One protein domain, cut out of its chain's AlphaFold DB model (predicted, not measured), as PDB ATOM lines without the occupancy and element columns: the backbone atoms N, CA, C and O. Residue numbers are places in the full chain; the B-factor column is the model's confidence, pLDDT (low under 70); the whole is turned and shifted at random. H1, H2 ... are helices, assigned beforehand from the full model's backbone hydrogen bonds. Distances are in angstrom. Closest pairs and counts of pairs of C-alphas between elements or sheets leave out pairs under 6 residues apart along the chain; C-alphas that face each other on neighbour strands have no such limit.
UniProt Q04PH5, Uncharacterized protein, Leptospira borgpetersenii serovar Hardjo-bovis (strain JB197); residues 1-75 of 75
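AT A GLANCE: This is residues 1 to 75 of the 75 residues of an uncharacterized protein of Leptospira borgpetersenii serovar Hardjo-bovis (strain JB197) (UniProt Q04PH5). Three long helices make an up-and-down bundle, each running against the one before it in the chain: H1 and H2 lie side by side as a helical hairpin, and H3 runs lengthwise over them, the three centres making a triangle. The bundle is only partly closed, for H3 meets H1 with residues 60 to 71 alone, while its first residues stand away from the hairpin and its last ones reach past the turn between H1 and H2. The 75 printed residues hold three named helices, in the order H1, H2, H3, and no named strand; the class is all helix. The whole is compact, with a radius of gyration of the C-alphas of 13.1 A, and its outline is a rod of 43 by 19 by 19 A.

HOW THE PARTS SIT: Start with H1, residues 2 to 23, and go on to H2, residues 26 to 44: they form a helical hairpin. Look at Ser 20 and Leu 29, whose C-alphas are the closest of this pair, 6.1 A apart; the two helices touch and run opposite ways at a shallow tilt of 11 degrees. H3, residues 50 to 74, touches H1 with residues 60 to 71 alone, and H1 touches H3 with residues 13 to 21 alone. Their closest C-alphas are those of Ser 20 and Val 64, 6.6 A apart, and the two helices run the same way at a shallow tilt of 22 degrees. H2 and H3 are close but not clearly touching, with 2 pairs of C-alphas within 8 A, the closest being those of Leu 26 and Asn 68 at 6.8 A; they run opposite ways at a shallow tilt of 20 degrees. In H1, H2 and H3 every O i to N i+4 pair is within hydrogen-bond range.

IN THESE COORDINATES: Find C-alpha 2 at (-20.461, -27.101, 10.392); from there H1 runs 31.6 A to C-alpha 23 at (-28.337, -23.887, -20.044). H2 begins at C-alpha 26, (-29.547, -16.755, -16.894), and ends at C-alpha 44, 26.2 A away. H3, the longest helix with 25 residues, runs 36.4 A from C-alpha 50 to C-alpha 74 at (-18.200, -17.249, -27.696).

THE WHOLE: The printed part runs from residue 1, the chain's first, to residue 75, its last, and has no cut. The C-alphas farthest apart are those of Glu 46 and Gly 75, 43.1 A. The link from H1 to H2, of 2 residues, and that from H2 to H3, of 5 residues, are both tight. In the B-factor column you will find a mean pLDDT of 73.8 over the printed part, with 17 residues under 70, among them residues 19 to 24 and 71 to 75.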
ATOM      1  N   MET A   1     -21.770 -30.876  12.260       61.06
ATOM      2  CA  MET A   1     -22.761 -30.016  11.564       61.06
ATOM      3  C   MET A   1     -22.123 -28.928  10.700       61.06
ATOM      4  O   MET A   1     -22.455 -28.876   9.524       61.06
ATOM      5  N   LYS A   2     -21.168 -28.126  11.200       65.25
ATOM      6  CA  LYS A   2     -20.461 -27.101  10.392       65.25
ATOM      7  C   LYS A   2     -19.830 -27.628   9.090       65.25
ATOM      8  O   LYS A   2     -19.992 -27.004   8.048       65.25
ATOM      9  N   THR A   3     -19.171 -28.787   9.127       71.62
ATOM     10  CA  THR A   3     -18.551 -29.422   7.945       71.62
ATOM     11  C   THR A   3     -19.578 -29.848   6.900       71.62
ATOM     12  O   THR A   3     -19.392 -29.580   5.721       71.62
ATOM     13  N   ILE A   4     -20.694 -30.443   7.337       75.38
ATOM     14  CA  ILE A   4     -21.798 -30.862   6.458       75.38
ATOM     15  C   ILE A   4     -22.393 -29.644   5.746       75.38
ATOM     16  O   ILE A   4     -22.593 -29.679   4.537       75.38
ATOM     17  N   CYS A   5     -22.591 -28.546   6.478       69.25
ATOM     18  CA  CYS A   5     -23.067 -27.275   5.937       69.25
ATOM     19  C   CYS A   5     -22.107 -26.724   4.865       69.25
ATOM     20  O   CYS A   5     -22.549 -26.307   3.799       69.25
ATOM     21  N   GLY A   6     -20.793 -26.776   5.112       71.62
ATOM     22  CA  GLY A   6     -19.775 -26.353   4.145       71.62
ATOM     23  C   GLY A   6     -19.735 -27.215   2.878       71.62
ATOM     24  O   GLY A   6     -19.662 -26.675   1.778       71.62
ATOM     25  N   ILE A   7     -19.836 -28.541   3.017       77.62
ATOM     26  CA  ILE A   7     -19.859 -29.479   1.882       77.62
ATOM     27  C   ILE A   7     -21.112 -29.263   1.031       77.62
ATOM     28  O   ILE A   7     -21.015 -29.160  -0.190       77.62
ATOM     29  N   PHE A   8     -22.281 -29.142   1.664       74.50
ATOM     30  CA  PHE A   8     -23.525 -28.860   0.950       74.50
ATOM     31  C   PHE A   8     -23.441 -27.532   0.200       74.50
ATOM     32  O   PHE A   8     -23.834 -27.445  -0.955       74.50
ATOM     33  N   PHE A   9     -22.889 -26.505   0.841       73.88
ATOM     34  CA  PHE A   9     -22.737 -25.192   0.239       73.88
ATOM     35  C   PHE A   9     -21.828 -25.214  -0.999       73.88
ATOM     36  O   PHE A   9     -22.184 -24.661  -2.037       73.88
ATOM     37  N   LEU A  10     -20.691 -25.913  -0.924       77.69
ATOM     38  CA  LEU A  10     -19.809 -26.138  -2.073       77.69
ATOM     39  C   LEU A  10     -20.516 -26.895  -3.204       77.69
ATOM     40  O   LEU A  10     -20.323 -26.560  -4.370       77.69
ATOM     41  N   LEU A  11     -21.359 -27.874  -2.868       80.06
ATOM     42  CA  LEU A  11     -22.137 -28.630  -3.845       80.06
ATOM     43  C   LEU A  11     -23.167 -27.748  -4.560       80.06
ATOM     44  O   LEU A  11     -23.272 -27.828  -5.780       80.06
ATOM     45  N   VAL A  12     -23.873 -26.876  -3.832       75.56
ATOM     46  CA  VAL A  12     -24.790 -25.886  -4.426       75.56
ATOM     47  C   VAL A  12     -24.043 -24.998  -5.409       75.56
ATOM     48  O   VAL A  12     -24.485 -24.840  -6.545       75.56
ATOM     49  N   ILE A  13     -22.883 -24.478  -4.995       73.88
ATOM     50  CA  ILE A  13     -22.058 -23.641  -5.860       73.88
ATOM     51  C   ILE A  13     -21.701 -24.414  -7.131       73.88
ATOM     52  O   ILE A  13     -21.983 -23.951  -8.231       73.88
ATOM     53  N   TYR A  14     -21.134 -25.610  -6.991       79.12
ATOM     54  CA  TYR A  14     -20.730 -26.440  -8.121       79.12
ATOM     55  C   TYR A  14     -21.882 -26.705  -9.101       79.12
ATOM     56  O   TYR A  14     -21.720 -26.527 -10.311       79.12
ATOM     57  N   LEU A  15     -23.056 -27.078  -8.588       72.81
ATOM     58  CA  LEU A  15     -24.221 -27.380  -9.414       72.81
ATOM     59  C   LEU A  15     -24.693 -26.146 -10.191       72.81
ATOM     60  O   LEU A  15     -24.995 -26.243 -11.378       72.81
ATOM     61  N   SER A  16     -24.705 -24.977  -9.551       70.12
ATOM     62  CA  SER A  16     -25.052 -23.715 -10.203       70.12
ATOM     63  C   SER A  16     -24.071 -23.350 -11.320       70.12
ATOM     64  O   SER A  16     -24.506 -22.993 -12.412       70.12
ATOM     65  N   PHE A  17     -22.762 -23.516 -11.116       68.94
ATOM     66  CA  PHE A  17     -21.781 -23.325 -12.192       68.94
ATOM     67  C   PHE A  17     -22.019 -24.289 -13.360       68.94
ATOM     68  O   PHE A  17     -22.032 -23.864 -14.515       68.94
ATOM     69  N   TYR A  18     -22.261 -25.569 -13.067       74.69
ATOM     70  CA  TYR A  18     -22.547 -26.577 -14.085       74.69
ATOM     71  C   TYR A  18     -23.791 -26.223 -14.910       74.69
ATOM     72  O   TYR A  18     -23.718 -26.196 -16.138       74.69
ATOM     73  N   PHE A  19     -24.905 -25.871 -14.258       68.00
ATOM     74  CA  PHE A  19     -26.135 -25.452 -14.941       68.00
ATOM     75  C   PHE A  19     -25.954 -24.164 -15.749       68.00
ATOM     76  O   PHE A  19     -26.553 -24.028 -16.819       68.00
ATOM     77  N   SER A  20     -25.119 -23.235 -15.274       67.19
ATOM     78  CA  SER A  20     -24.778 -22.014 -16.010       67.19
ATOM     79  C   SER A  20     -24.081 -22.320 -17.326       67.19
ATOM     80  O   SER A  20     -24.377 -21.680 -18.331       67.19
ATOM     81  N   LEU A  21     -23.178 -23.301 -17.316       66.81
ATOM     82  CA  LEU A  21     -22.459 -23.767 -18.499       66.81
ATOM     83  C   LEU A  21     -23.378 -24.504 -19.481       66.81
ATOM     84  O   LEU A  21     -23.190 -24.393 -20.686       66.81
ATOM     85  N   THR A  22     -24.364 -25.259 -18.988       69.19
ATOM     86  CA  THR A  22     -25.226 -26.091 -19.850       69.19
ATOM     87  C   THR A  22     -26.407 -25.336 -20.447       69.19
ATOM     88  O   THR A  22     -26.815 -25.634 -21.565       69.19
ATOM     89  N   THR A  23     -26.998 -24.397 -19.707       64.38
ATOM     90  CA  THR A  23     -28.337 -23.887 -20.044       64.38
ATOM     91  C   THR A  23     -28.296 -22.582 -20.847       64.38
ATOM     92  O   THR A  23     -29.312 -22.225 -21.435       64.38
ATOM     93  N   PHE A  24     -27.165 -21.851 -20.866       66.12
ATOM     94  CA  PHE A  24     -26.989 -20.520 -21.500       66.12
ATOM     95  C   PHE A  24     -28.129 -19.513 -21.223       66.12
ATOM     96  O   PHE A  24     -28.300 -18.509 -21.917       66.12
ATOM     97  N   ASN A  25     -28.938 -19.782 -20.197       71.81
ATOM     98  CA  ASN A  25     -30.146 -19.051 -19.875       71.81
ATOM     99  C   ASN A  25     -30.085 -18.648 -18.406       71.81
ATOM    100  O   ASN A  25     -30.429 -19.417 -17.502       71.81
ATOM    101  N   LEU A  26     -29.658 -17.402 -18.200       68.25
ATOM    102  CA  LEU A  26     -29.547 -16.755 -16.894       68.25
ATOM    103  C   LEU A  26     -30.820 -16.882 -16.056       68.25
ATOM    104  O   LEU A  26     -30.720 -17.030 -14.845       68.25
ATOM    105  N   TRP A  27     -32.004 -16.852 -16.672       65.81
ATOM    106  CA  TRP A  27     -33.275 -16.872 -15.946       65.81
ATOM    107  C   TRP A  27     -33.558 -18.219 -15.282       65.81
ATOM    108  O   TRP A  27     -33.968 -18.265 -14.121       65.81
ATOM    109  N   ILE A  28     -33.300 -19.318 -15.994       70.38
ATOM    110  CA  ILE A  28     -33.471 -20.675 -15.455       70.38
ATOM    111  C   ILE A  28     -32.453 -20.917 -14.342       70.38
ATOM    112  O   ILE A  28     -32.786 -21.458 -13.287       70.38
ATOM    113  N   LEU A  29     -31.229 -20.442 -14.549       72.88
ATOM    114  CA  LEU A  29     -30.166 -20.540 -13.570       72.88
ATOM    115  C   LEU A  29     -30.476 -19.752 -12.291       72.88
ATOM    116  O   LEU A  29     -30.328 -20.299 -11.201       72.88
ATOM    117  N   LEU A  30     -30.953 -18.507 -12.409       73.06
ATOM    118  CA  LEU A  30     -31.343 -17.686 -11.259       73.06
ATOM    119  C   LEU A  30     -32.462 -18.355 -10.453       73.06
ATOM    120  O   LEU A  30     -32.424 -18.356  -9.225       73.06
ATOM    121  N   SER A  31     -33.440 -18.942 -11.149       71.25
ATOM    122  CA  SER A  31     -34.559 -19.660 -10.535       71.25
ATOM    123  C   SER A  31     -34.081 -20.880  -9.743       71.25
ATOM    124  O   SER A  31     -34.375 -21.000  -8.552       71.25
ATOM    125  N   ALA A  32     -33.265 -21.741 -10.361       75.06
ATOM    126  CA  ALA A  32     -32.703 -22.920  -9.704       75.06
ATOM    127  C   ALA A  32     -31.832 -22.539  -8.496       75.06
ATOM    128  O   ALA A  32     -31.950 -23.134  -7.425       75.06
ATOM    129  N   LEU A  33     -31.009 -21.500  -8.645       77.50
ATOM    130  CA  LEU A  33     -30.156 -20.987  -7.581       77.50
ATOM    131  C   LEU A  33     -30.982 -20.477  -6.399       77.50
ATOM    132  O   LEU A  33     -30.710 -20.830  -5.256       77.50
ATOM    133  N   SER A  34     -32.039 -19.711  -6.670       76.12
ATOM    134  CA  SER A  34     -32.930 -19.175  -5.641       76.12
ATOM    135  C   SER A  34     -33.613 -20.285  -4.835       76.12
ATOM    136  O   SER A  34     -33.580 -20.258  -3.605       76.12
ATOM    137  N   ILE A  35     -34.151 -21.316  -5.499       77.94
ATOM    138  CA  ILE A  35     -34.817 -22.451  -4.835       77.94
ATOM    139  C   ILE A  35     -33.842 -23.199  -3.917       77.94
ATOM    140  O   ILE A  35     -34.157 -23.473  -2.757       77.94
ATOM    141  N   VAL A  36     -32.640 -23.496  -4.416       78.81
ATOM    142  CA  VAL A  36     -31.625 -24.233  -3.656       78.81
ATOM    143  C   VAL A  36     -31.128 -23.414  -2.463       78.81
ATOM    144  O   VAL A  36     -31.008 -23.941  -1.356       78.81
ATOM    145  N   HIS A  37     -30.894 -22.115  -2.651       78.00
ATOM    146  CA  HIS A  37     -30.477 -21.224  -1.575       78.00
ATOM    147  C   HIS A  37     -31.572 -21.054  -0.509       78.00
ATOM    148  O   HIS A  37     -31.261 -21.153   0.677       78.00
ATOM    149  N   ILE A  38     -32.844 -20.898  -0.891       80.19
ATOM    150  CA  ILE A  38     -33.976 -20.843   0.053       80.19
ATOM    151  C   ILE A  38     -34.065 -22.131   0.880       80.19
ATOM    152  O   ILE A  38     -34.153 -22.059   2.107       80.19
ATOM    153  N   GLY A  39     -33.986 -23.300   0.235       76.50
ATOM    154  CA  GLY A  39     -34.000 -24.589   0.931       76.50
ATOM    155  C   GLY A  39     -32.822 -24.733   1.899       76.50
ATOM    156  O   GLY A  39     -32.995 -25.126   3.051       76.50
ATOM    157  N   PHE A  40     -31.627 -24.326   1.475       75.69
ATOM    158  CA  PHE A  40     -30.436 -24.348   2.319       75.69
ATOM    159  C   PHE A  40     -30.543 -23.395   3.517       75.69
ATOM    160  O   PHE A  40     -30.193 -23.761   4.639       75.69
ATOM    161  N   PHE A  41     -31.073 -22.188   3.301       76.81
ATOM    162  CA  PHE A  41     -31.299 -21.217   4.366       76.81
ATOM    163  C   PHE A  41     -32.311 -21.730   5.391       76.81
ATOM    164  O   PHE A  41     -32.096 -21.542   6.583       76.81
ATOM    165  N   GLN A  42     -33.380 -22.406   4.961       77.50
ATOM    166  CA  GLN A  42     -34.354 -23.004   5.876       77.50
ATOM    167  C   GLN A  42     -33.749 -24.134   6.716       77.50
ATOM    168  O   GLN A  42     -33.961 -24.163   7.924       77.50
ATOM    169  N   ILE A  43     -32.970 -25.031   6.103       75.88
ATOM    170  CA  ILE A  43     -32.407 -26.208   6.788       75.88
ATOM    171  C   ILE A  43     -31.287 -25.819   7.762       75.88
ATOM    172  O   ILE A  43     -31.178 -26.390   8.844       75.88
ATOM    173  N   PHE A  44     -30.448 -24.848   7.399       74.00
ATOM    174  CA  PHE A  44     -29.233 -24.524   8.151       74.00
ATOM    175  C   PHE A  44     -29.263 -23.141   8.811       74.00
ATOM    176  O   PHE A  44     -28.215 -22.642   9.226       74.00
ATOM    177  N   ARG A  45     -30.450 -22.527   8.949       74.44
ATOM    178  CA  ARG A  45     -30.632 -21.158   9.470       74.44
ATOM    179  C   ARG A  45     -29.896 -20.901  10.781       74.44
ATOM    180  O   ARG A  45     -29.297 -19.847  10.952       74.44
ATOM    181  N   GLU A  46     -29.947 -21.863  11.697       76.81
ATOM    182  CA  GLU A  46     -29.374 -21.756  13.045       76.81
ATOM    183  C   GLU A  46     -27.842 -21.824  13.059       76.81
ATOM    184  O   GLU A  46     -27.201 -21.358  13.998       76.81
ATOM    185  N   TYR A  47     -27.240 -22.372  12.002       73.25
ATOM    186  CA  TYR A  47     -25.796 -22.591  11.888       73.25
ATOM    187  C   TYR A  47     -25.126 -21.649  10.880       73.25
ATOM    188  O   TYR A  47     -23.894 -21.599  10.803       73.25
ATOM    189  N   LEU A  48     -25.921 -20.907  10.107       70.88
ATOM    190  CA  LEU A  48     -25.464 -19.989   9.074       70.88
ATOM    191  C   LEU A  48     -25.267 -18.581   9.624       70.88
ATOM    192  O   LEU A  48     -26.180 -17.945  10.143       70.88
ATOM    193  N   ASN A  49     -24.071 -18.036   9.412       78.06
ATOM    194  CA  ASN A  49     -23.861 -16.608   9.582       78.06
ATOM    195  C   ASN A  49     -24.497 -15.869   8.395       78.06
ATOM    196  O   ASN A  49     -23.972 -15.901   7.280       78.06
ATOM    197  N   LEU A  50     -25.622 -15.198   8.646       76.25
ATOM    198  CA  LEU A  50     -26.444 -14.535   7.629       76.25
ATOM    199  C   LEU A  50     -25.656 -13.514   6.791       76.25
ATOM    200  O   LEU A  50     -25.861 -13.428   5.582       76.25
ATOM    201  N   ARG A  51     -24.694 -12.799   7.395       78.06
ATOM    202  CA  ARG A  51     -23.825 -11.851   6.668       78.06
ATOM    203  C   ARG A  51     -22.906 -12.559   5.678       78.06
ATOM    204  O   ARG A  51     -22.794 -12.130   4.535       78.06
ATOM    205  N   PHE A  52     -22.268 -13.645   6.115       76.44
ATOM    206  CA  PHE A  52     -21.394 -14.443   5.253       76.44
ATOM    207  C   PHE A  52     -22.189 -15.083   4.113       76.44
ATOM    208  O   PHE A  52     -21.772 -15.049   2.962       76.44
ATOM    209  N   TYR A  53     -23.377 -15.594   4.419       76.69
ATOM    210  CA  TYR A  53     -24.263 -16.200   3.435       76.69
ATOM    211  C   TYR A  53     -24.696 -15.219   2.334       76.69
ATOM    212  O   TYR A  53     -24.562 -15.531   1.152       76.69
ATOM    213  N   LEU A  54     -25.145 -14.014   2.707       80.50
ATOM    214  CA  LEU A  54     -25.496 -12.961   1.748       80.50
ATOM    215  C   LEU A  54     -24.301 -12.550   0.885       80.50
ATOM    216  O   LEU A  54     -24.443 -12.407  -0.327       80.50
ATOM    217  N   PHE A  55     -23.122 -12.403   1.495       79.62
ATOM    218  CA  PHE A  55     -21.901 -12.078   0.763       79.62
ATOM    219  C   PHE A  55     -21.598 -13.120  -0.315       79.62
ATOM    220  O   PHE A  55     -21.335 -12.761  -1.463       79.62
ATOM    221  N   VAL A  56     -21.686 -14.412   0.017       77.69
ATOM    222  CA  VAL A  56     -21.390 -15.449  -0.971       77.69
ATOM    223  C   VAL A  56     -22.489 -15.571  -2.029       77.69
ATOM    224  O   VAL A  56     -22.158 -15.827  -3.179       77.69
ATOM    225  N   ILE A  57     -23.764 -15.327  -1.704       80.44
ATOM    226  CA  ILE A  57     -24.827 -15.245  -2.724       80.44
ATOM    227  C   ILE A  57     -24.505 -14.166  -3.758       80.44
ATOM    228  O   ILE A  57     -24.591 -14.422  -4.957       80.44
ATOM    229  N   ILE A  58     -24.113 -12.972  -3.305       84.06
ATOM    230  CA  ILE A  58     -23.773 -11.856  -4.195       84.06
ATOM    231  C   ILE A  58     -22.562 -12.216  -5.057       84.06
ATOM    232  O   ILE A  58     -22.597 -12.031  -6.273       84.06
ATOM    233  N   LEU A  59     -21.515 -12.781  -4.445       80.75
ATOM    234  CA  LEU A  59     -20.332 -13.247  -5.166       80.75
ATOM    235  C   LEU A  59     -20.699 -14.305  -6.214       80.75
ATOM    236  O   LEU A  59     -20.230 -14.244  -7.347       80.75
ATOM    237  N   HIS A  60     -21.566 -15.253  -5.859       78.25
ATOM    238  CA  HIS A  60     -22.006 -16.310  -6.758       78.25
ATOM    239  C   HIS A  60     -22.772 -15.739  -7.957       78.25
ATOM    240  O   HIS A  60     -22.444 -16.054  -9.099       78.25
ATOM    241  N   LEU A  61     -23.754 -14.868  -7.709       80.19
ATOM    242  CA  LEU A  61     -24.514 -14.170  -8.750       80.19
ATOM    243  C   LEU A  61     -23.600 -13.389  -9.696       80.19
ATOM    244  O   LEU A  61     -23.802 -13.423 -10.912       80.19
ATOM    245  N   PHE A  62     -22.583 -12.720  -9.152       83.94
ATOM    246  CA  PHE A  62     -21.595 -11.998  -9.944       83.94
ATOM    247  C   PHE A  62     -20.836 -12.938 -10.887       83.94
ATOM    248  O   PHE A  62     -20.823 -12.703 -12.095       83.94
ATOM    249  N   VAL A  63     -20.273 -14.039 -10.375       80.44
ATOM    250  CA  VAL A  63     -19.505 -14.979 -11.208       80.44
ATOM    251  C   VAL A  63     -20.387 -15.654 -12.257       80.44
ATOM    252  O   VAL A  63     -19.994 -15.734 -13.418       80.44
ATOM    253  N   VAL A  64     -21.593 -16.079 -11.883       76.19
ATOM    254  CA  VAL A  64     -22.587 -16.634 -12.812       76.19
ATOM    255  C   VAL A  64     -22.897 -15.658 -13.947       76.19
ATOM    256  O   VAL A  64     -22.918 -16.046 -15.113       76.19
ATOM    257  N   THR A  65     -23.101 -14.380 -13.627       78.75
ATOM    258  CA  THR A  65     -23.387 -13.353 -14.635       78.75
ATOM    259  C   THR A  65     -22.189 -13.144 -15.559       78.75
ATOM    260  O   THR A  65     -22.360 -13.120 -16.776       78.75
ATOM    261  N   CYS A  66     -20.975 -13.058 -15.006       80.19
ATOM    262  CA  CYS A  66     -19.742 -12.955 -15.787       80.19
ATOM    263  C   CYS A  66     -19.556 -14.149 -16.726       80.19
ATOM    264  O   CYS A  66     -19.278 -13.949 -17.906       80.19
ATOM    265  N   LEU A  67     -19.748 -15.376 -16.235       74.25
ATOM    266  CA  LEU A  67     -19.643 -16.581 -17.054       74.25
ATOM    267  C   LEU A  67     -20.703 -16.605 -18.148       74.25
ATOM    268  O   LEU A  67     -20.375 -16.867 -19.299       74.25
ATOM    269  N   ASN A  68     -21.956 -16.286 -17.827       75.88
ATOM    270  CA  ASN A  68     -23.006 -16.260 -18.834       75.88
ATOM    271  C   ASN A  68     -22.733 -15.207 -19.922       75.88
ATOM    272  O   ASN A  68     -22.975 -15.474 -21.095       75.88
ATOM    273  N   LEU A  69     -22.218 -14.025 -19.562       75.75
ATOM    274  CA  LEU A  69     -21.800 -13.010 -20.536       75.75
ATOM    275  C   LEU A  69     -20.614 -13.486 -21.386       75.75
ATOM    276  O   LEU A  69     -20.659 -13.335 -22.602       75.75
ATOM    277  N   TYR A  70     -19.600 -14.089 -20.762       74.44
ATOM    278  CA  TYR A  70     -18.427 -14.634 -21.447       74.44
ATOM    279  C   TYR A  70     -18.818 -15.711 -22.463       74.44
ATOM    280  O   TYR A  70     -18.484 -15.614 -23.638       74.44
ATOM    281  N   PHE A  71     -19.593 -16.710 -22.046       68.12
ATOM    282  CA  PHE A  71     -20.008 -17.799 -22.928       68.12
ATOM    283  C   PHE A  71     -20.970 -17.344 -24.027       68.12
ATOM    284  O   PHE A  71     -20.895 -17.853 -25.141       68.12
ATOM    285  N   ARG A  72     -21.816 -16.340 -23.765       67.56
ATOM    286  CA  ARG A  72     -22.664 -15.721 -24.793       67.56
ATOM    287  C   ARG A  72     -21.870 -14.946 -25.854       67.56
ATOM    288  O   ARG A  72     -22.403 -14.714 -26.927       67.56
ATOM    289  N   GLN A  73     -20.640 -14.517 -25.570       60.75
ATOM    290  CA  GLN A  73     -19.766 -13.899 -26.577       60.75
ATOM    291  C   GLN A  73     -19.045 -14.926 -27.460       60.75
ATOM    292  O   GLN A  73     -18.546 -14.558 -28.519       60.75
ATOM    293  N   VAL A  74     -18.948 -16.182 -27.011       57.22
ATOM    294  CA  VAL A  74     -18.200 -17.249 -27.696       57.22
ATOM    295  C   VAL A  74     -19.099 -18.102 -28.606       57.22
ATOM    296  O   VAL A  74     -18.585 -18.714 -29.540       57.22
ATOM    297  N   GLY A  75     -20.411 -18.150 -28.346       50.06
ATOM    298  CA  GLY A  75     -21.415 -18.808 -29.199       50.06
ATOM    299  C   GLY A  75     -22.091 -17.846 -30.164       50.06
ATOM    300  O   GLY A  75     -22.394 -18.288 -31.292       50.06
TER     301      GLY A  75